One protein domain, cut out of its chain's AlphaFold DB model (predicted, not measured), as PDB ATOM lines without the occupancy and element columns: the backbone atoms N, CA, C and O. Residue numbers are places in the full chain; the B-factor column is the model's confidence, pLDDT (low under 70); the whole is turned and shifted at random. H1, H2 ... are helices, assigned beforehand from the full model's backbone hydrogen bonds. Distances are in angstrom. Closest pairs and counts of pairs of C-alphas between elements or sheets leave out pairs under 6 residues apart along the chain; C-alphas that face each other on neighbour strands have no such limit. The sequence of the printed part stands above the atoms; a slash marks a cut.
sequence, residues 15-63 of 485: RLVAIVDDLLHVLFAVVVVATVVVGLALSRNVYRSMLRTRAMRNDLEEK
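AT A GLANCE: This is residues 15 to 63 of the 485 residues of the protein "NERD domain-containing protein" of Phytomonas sp. isolate Hart1 (UniProt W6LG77). Two helices, a long H1 and a shorter H2, meet near their ends in a wide-open L, with a tight link at the corner and no other part packed on either arm. The long arm is H1, and residues 15 to 37 of it stick out free; on the other arm residues 52 to 63 do. The printed part has 49 residues, H1 then H2, no named strand, and is all helix. It is extended, with a radius of gyration of the C-alphas of 18.5 A and spans of 60 by 23 by 6 A.

IN THESE COORDINATES: H1 takes residues 15 to 43, 41.8 A from C-alpha 15 at (-43.765, 0.825, 57.075) to C-alpha 43. H2 takes residues 46 to 62, 23.9 A long, and ends with C-alpha 62 at (-20.663, -37.098, 21.814).

HOW THE PARTS SIT: H1 and H2 are close but not clearly touching; their closest C-alphas, of Ala 41 and Tyr 47, are 6.3 A apart. Their lines are about perpendicular, at 76 degrees. In H1 and H2 every O i to N i+4 pair is within hydrogen-bond range.

THE WHOLE: The C-alphas farthest apart, of Arg 15 and Lys 63, are 60.0 A apart. The printed part has no cut. Confidence is low, with pLDDT under 70, at residues 41 to 42 and 45 to 63.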
ATOM      1  N   ARG A  15     -43.949   0.417  58.481       82.38
ATOM      2  CA  ARG A  15     -43.765   0.825  57.075       82.38
ATOM      3  C   ARG A  15     -42.725  -0.026  56.356       82.38
ATOM      4  O   ARG A  15     -42.910  -0.348  55.188       82.38
ATOM      5  N   LEU A  16     -41.650  -0.399  57.047       83.56
ATOM      6  CA  LEU A  16     -40.601  -1.235  56.471       83.56
ATOM      7  C   LEU A  16     -41.109  -2.658  56.197       83.56
ATOM      8  O   LEU A  16     -40.822  -3.204  55.138       83.56
ATOM      9  N   VAL A  17     -41.930  -3.215  57.094       86.50
ATOM     10  CA  VAL A  17     -42.593  -4.514  56.881       86.50
ATOM     11  C   VAL A  17     -43.526  -4.473  55.668       86.50
ATOM     12  O   VAL A  17     -43.464  -5.380  54.844       86.50
ATOM     13  N   ALA A  18     -44.322  -3.413  55.506       86.12
ATOM     14  CA  ALA A  18     -45.220  -3.271  54.356       86.12
ATOM     15  C   ALA A  18     -44.458  -3.174  53.020       86.12
ATOM     16  O   ALA A  18     -44.809  -3.843  52.056       86.12
ATOM     17  N   ILE A  19     -43.358  -2.410  52.982       89.81
ATOM     18  CA  ILE A  19     -42.508  -2.301  51.784       89.81
ATOM     19  C   ILE A  19     -41.887  -3.657  51.427       89.81
ATOM     20  O   ILE A  19     -41.811  -4.008  50.252       89.81
ATOM     21  N   VAL A  20     -41.430  -4.420  52.424       91.06
ATOM     22  CA  VAL A  20     -40.860  -5.757  52.202       91.06
ATOM     23  C   VAL A  20     -41.921  -6.727  51.678       91.06
ATOM     24  O   VAL A  20     -41.623  -7.502  50.768       91.06
ATOM     25  N   ASP A  21     -43.145  -6.664  52.205       89.44
ATOM     26  CA  ASP A  21     -44.262  -7.501  51.763       89.44
ATOM     27  C   ASP A  21     -44.667  -7.200  50.310       89.44
ATOM     28  O   ASP A  21     -44.752  -8.118  49.489       89.44
ATOM     29  N   ASP A  22     -44.789  -5.923  49.938       90.94
ATOM     30  CA  ASP A  22     -45.067  -5.509  48.556       90.94
ATOM     31  C   ASP A  22     -43.971  -5.987  47.590       90.94
ATOM     32  O   ASP A  22     -44.249  -6.487  46.495       90.94
ATOM     33  N   LEU A  23     -42.703  -5.892  48.000       91.94
ATOM     34  CA  LEU A  23     -41.561  -6.318  47.189       91.94
ATOM     35  C   LEU A  23     -41.546  -7.845  46.998       91.94
ATOM     36  O   LEU A  23     -41.248  -8.330  45.902       91.94
ATOM     37  N   LEU A  24     -41.939  -8.603  48.027       92.12
ATOM     38  CA  LEU A  24     -42.150 -10.051  47.957       92.12
ATOM     39  C   LEU A  24     -43.284 -10.421  46.996       92.12
ATOM     40  O   LEU A  24     -43.108 -11.325  46.177       92.12
ATOM     41  N   HIS A  25     -44.412  -9.707  47.035       91.69
ATOM     42  CA  HIS A  25     -45.539  -9.936  46.125       91.69
ATOM     43  C   HIS A  25     -45.163  -9.652  44.667       91.69
ATOM     44  O   HIS A  25     -45.489 -10.441  43.777       91.69
ATOM     45  N   VAL A  26     -44.414  -8.574  44.417       92.25
ATOM     46  CA  VAL A  26     -43.888  -8.253  43.083       92.25
ATOM     47  C   VAL A  26     -42.928  -9.341  42.600       92.25
ATOM     48  O   VAL A  26     -43.057  -9.817  41.469       92.25
ATOM     49  N   LEU A  27     -42.001  -9.793  43.450       92.94
ATOM     50  CA  LEU A  27     -41.073 -10.872  43.105       92.94
ATOM     51  C   LEU A  27     -41.822 -12.176  42.795       92.94
ATOM     52  O   LEU A  27     -41.527 -12.836  41.796       92.94
ATOM     53  N   PHE A  28     -42.820 -12.527  43.607       92.81
ATOM     54  CA  PHE A  28     -43.638 -13.719  43.402       92.81
ATOM     55  C   PHE A  28     -44.426 -13.641  42.091       92.81
ATOM     56  O   PHE A  28     -44.416 -14.594  41.312       92.81
ATOM     57  N   ALA A  29     -45.032 -12.491  41.786       92.00
ATOM     58  CA  ALA A  29     -45.730 -12.270  40.523       92.00
ATOM     59  C   ALA A  29     -44.790 -12.434  39.316       92.00
ATOM     60  O   ALA A  29     -45.146 -13.108  38.348       92.00
ATOM     61  N   VAL A  30     -43.564 -11.901  39.389       92.44
ATOM     62  CA  VAL A  30     -42.543 -12.078  38.341       92.44
ATOM     63  C   VAL A  30     -42.186 -13.556  38.161       92.44
ATOM     64  O   VAL A  30     -42.124 -14.034  37.027       92.44
ATOM     65  N   VAL A  31     -42.006 -14.303  39.254       91.50
ATOM     66  CA  VAL A  31     -41.709 -15.744  39.206       91.50
ATOM     67  C   VAL A  31     -42.875 -16.535  38.614       91.50
ATOM     68  O   VAL A  31     -42.654 -17.389  37.753       91.50
ATOM     69  N   VAL A  32     -44.118 -16.247  39.007       91.50
ATOM     70  CA  VAL A  32     -45.314 -16.920  38.476       91.50
ATOM     71  C   VAL A  32     -45.471 -16.646  36.983       91.50
ATOM     72  O   VAL A  32     -45.627 -17.588  36.207       91.50
ATOM     73  N   VAL A  33     -45.354 -15.386  36.553       91.12
ATOM     74  CA  VAL A  33     -45.430 -15.022  35.130       91.12
ATOM     75  C   VAL A  33     -44.317 -15.708  34.339       91.12
ATOM     76  O   VAL A  33     -44.597 -16.314  33.304       91.12
ATOM     77  N   ALA A  34     -43.077 -15.698  34.835       87.88
ATOM     78  CA  ALA A  34     -41.969 -16.408  34.199       87.88
ATOM     79  C   ALA A  34     -42.252 -17.917  34.088       87.88
ATOM     80  O   ALA A  34     -42.036 -18.511  33.032       87.88
ATOM     81  N   THR A  35     -42.808 -18.525  35.137       84.25
ATOM     82  CA  THR A  35     -43.149 -19.955  35.171       84.25
ATOM     83  C   THR A  35     -44.275 -20.293  34.195       84.25
ATOM     84  O   THR A  35     -44.186 -21.301  33.500       84.25
ATOM     85  N   VAL A  36     -45.302 -19.447  34.069       87.38
ATOM     86  CA  VAL A  36     -46.398 -19.627  33.099       87.38
ATOM     87  C   VAL A  36     -45.899 -19.457  31.666       87.38
ATOM     88  O   VAL A  36     -46.236 -20.269  30.804       87.38
ATOM     89  N   VAL A  37     -45.050 -18.459  31.399       82.56
ATOM     90  CA  VAL A  37     -44.422 -18.265  30.081       82.56
ATOM     91  C   VAL A  37     -43.573 -19.479  29.711       82.56
ATOM     92  O   VAL A  37     -43.694 -19.988  28.596       82.56
ATOM     93  N   VAL A  38     -42.776 -19.997  30.651       80.19
ATOM     94  CA  VAL A  38     -42.037 -21.251  30.466       80.19
ATOM     95  C   VAL A  38     -43.010 -22.415  30.256       80.19
ATOM     96  O   VAL A  38     -42.857 -23.158  29.297       80.19
ATOM     97  N   GLY A  39     -44.074 -22.560  31.043       80.88
ATOM     98  CA  GLY A  39     -45.074 -23.621  30.873       80.88
ATOM     99  C   GLY A  39     -45.747 -23.618  29.493       80.88
ATOM    100  O   GLY A  39     -45.870 -24.664  28.854       80.88
ATOM    101  N   LEU A  40     -46.116 -22.443  28.979       79.19
ATOM    102  CA  LEU A  40     -46.688 -22.271  27.638       79.19
ATOM    103  C   LEU A  40     -45.658 -22.516  26.524       79.19
ATOM    104  O   LEU A  40     -45.980 -23.088  25.480       79.19
ATOM    105  N   ALA A  41     -44.405 -22.120  26.749       68.44
ATOM    106  CA  ALA A  41     -43.278 -22.440  25.879       68.44
ATOM    107  C   ALA A  41     -43.055 -23.956  25.759       68.44
ATOM    108  O   ALA A  41     -42.861 -24.487  24.658       68.44
ATOM    109  N   LEU A  42     -43.104 -24.644  26.905       67.25
ATOM    110  CA  LEU A  42     -42.984 -26.093  27.029       67.25
ATOM    111  C   LEU A  42     -44.148 -26.810  26.325       67.25
ATOM    112  O   LEU A  42     -43.918 -27.785  25.606       67.25
ATOM    113  N   SER A  43     -45.383 -26.313  26.482       70.81
ATOM    114  CA  SER A  43     -46.601 -26.960  25.970       70.81
ATOM    115  C   SER A  43     -46.776 -26.851  24.451       70.81
ATOM    116  O   SER A  43     -47.278 -27.781  23.820       70.81
ATOM    117  N   ARG A  44     -46.301 -25.770  23.816       71.44
ATOM    118  CA  ARG A  44     -46.492 -25.509  22.374       71.44
ATOM    119  C   ARG A  44     -45.658 -26.375  21.412       71.44
ATOM    120  O   ARG A  44     -45.486 -25.996  20.259       71.44
ATOM    121  N   ASN A  45     -45.123 -27.530  21.820       60.44
ATOM    122  CA  ASN A  45     -44.219 -28.400  21.031       60.44
ATOM    123  C   ASN A  45     -42.915 -27.738  20.514       60.44
ATOM    124  O   ASN A  45     -42.004 -28.453  20.086       60.44
ATOM    125  N   VAL A  46     -42.775 -26.412  20.613       59.03
ATOM    126  CA  VAL A  46     -41.564 -25.640  20.300       59.03
ATOM    127  C   VAL A  46     -40.401 -26.154  21.144       59.03
ATOM    128  O   VAL A  46     -39.356 -26.517  20.600       59.03
ATOM    129  N   TYR A  47     -40.623 -26.334  22.448       57.50
ATOM    130  CA  TYR A  47     -39.619 -26.876  23.358       57.50
ATOM    131  C   TYR A  47     -39.202 -28.312  23.031       57.50
ATOM    132  O   TYR A  47     -38.020 -28.637  23.072       57.50
ATOM    133  N   ARG A  48     -40.146 -29.177  22.633       61.78
ATOM    134  CA  ARG A  48     -39.843 -30.558  22.224       61.78
ATOM    135  C   ARG A  48     -38.973 -30.600  20.974       61.78
ATOM    136  O   ARG A  48     -38.068 -31.426  20.899       61.78
ATOM    137  N   SER A  49     -39.229 -29.724  20.002       60.44
ATOM    138  CA  SER A  49     -38.400 -29.629  18.797       60.44
ATOM    139  C   SER A  49     -36.999 -29.105  19.122       60.44
ATOM    140  O   SER A  49     -36.018 -29.708  18.705       60.44
ATOM    141  N   MET A  50     -36.900 -28.077  19.970       58.41
ATOM    142  CA  MET A  50     -35.640 -27.438  20.343       58.41
ATOM    143  C   MET A  50     -34.774 -28.314  21.253       58.41
ATOM    144  O   MET A  50     -33.576 -28.444  21.012       58.41
ATOM    145  N   LEU A  51     -35.365 -28.962  22.263       60.47
ATOM    146  CA  LEU A  51     -34.673 -29.961  23.074       60.47
ATOM    147  C   LEU A  51     -34.279 -31.170  22.242       60.47
ATOM    148  O   LEU A  51     -33.198 -31.686  22.464       60.47
ATOM    149  N   ARG A  52     -35.083 -31.606  21.265       62.09
ATOM    150  CA  ARG A  52     -34.638 -32.646  20.327       62.09
ATOM    151  C   ARG A  52     -33.464 -32.170  19.494       62.09
ATOM    152  O   ARG A  52     -32.541 -32.947  19.333       62.09
ATOM    153  N   THR A  53     -33.445 -30.927  19.012       59.41
ATOM    154  CA  THR A  53     -32.298 -30.372  18.276       59.41
ATOM    155  C   THR A  53     -31.061 -30.243  19.166       59.41
ATOM    156  O   THR A  53     -29.969 -30.564  18.716       59.41
ATOM    157  N   ARG A  54     -31.209 -29.820  20.428       61.47
ATOM    158  CA  ARG A  54     -30.098 -29.699  21.386       61.47
ATOM    159  C   ARG A  54     -29.609 -31.056  21.885       61.47
ATOM    160  O   ARG A  54     -28.408 -31.268  21.924       61.47
ATOM    161  N   ALA A  55     -30.514 -31.972  22.208       56.97
ATOM    162  CA  ALA A  55     -30.195 -33.348  22.561       56.97
ATOM    163  C   ALA A  55     -29.566 -34.069  21.371       56.97
ATOM    164  O   ALA A  55     -28.544 -34.699  21.561       56.97
ATOM    165  N   MET A  56     -30.066 -33.894  20.137       58.47
ATOM    166  CA  MET A  56     -29.364 -34.369  18.941       58.47
ATOM    167  C   MET A  56     -27.981 -33.746  18.844       58.47
ATOM    168  O   MET A  56     -27.045 -34.478  18.596       58.47
ATOM    169  N   ARG A  57     -27.822 -32.430  19.019       61.38
ATOM    170  CA  ARG A  57     -26.507 -31.774  18.920       61.38
ATOM    171  C   ARG A  57     -25.520 -32.301  19.953       61.38
ATOM    172  O   ARG A  57     -24.421 -32.650  19.563       61.38
ATOM    173  N   ASN A  58     -25.921 -32.406  21.216       57.34
ATOM    174  CA  ASN A  58     -25.057 -32.910  22.279       57.34
ATOM    175  C   ASN A  58     -24.766 -34.410  22.093       57.34
ATOM    176  O   ASN A  58     -23.610 -34.804  22.092       57.34
ATOM    177  N   ASP A  59     -25.789 -35.223  21.822       53.72
ATOM    178  CA  ASP A  59     -25.655 -36.666  21.572       53.72
ATOM    179  C   ASP A  59     -24.897 -36.962  20.260       53.72
ATOM    180  O   ASP A  59     -24.285 -38.013  20.112       53.72
ATOM    181  N   LEU A  60     -24.897 -36.042  19.286       53.44
ATOM    182  CA  LEU A  60     -24.138 -36.154  18.031       53.44
ATOM    183  C   LEU A  60     -22.724 -35.563  18.117       53.44
ATOM    184  O   LEU A  60     -21.864 -36.023  17.372       53.44
ATOM    185  N   GLU A  61     -22.472 -34.580  18.986       53.81
ATOM    186  CA  GLU A  61     -21.111 -34.151  19.343       53.81
ATOM    187  C   GLU A  61     -20.410 -35.223  20.197       53.81
ATOM    188  O   GLU A  61     -19.198 -35.388  20.085       53.81
ATOM    189  N   GLU A  62     -21.170 -36.003  20.974       49.94
ATOM    190  CA  GLU A  62     -20.663 -37.098  21.814       49.94
ATOM    191  C   GLU A  62     -20.623 -38.460  21.087       49.94
ATOM    192  O   GLU A  62     -19.817 -39.337  21.419       49.94
ATOM    193  N   LYS A  63     -21.418 -38.646  20.021       52.62
ATOM    194  CA  LYS A  63     -21.316 -39.826  19.151       52.62
ATOM    195  C   LYS A  63     -19.961 -39.853  18.462       52.62
ATOM    196  O   LYS A  63     -19.677 -39.074  17.555       52.62
TER     197      LYS A  63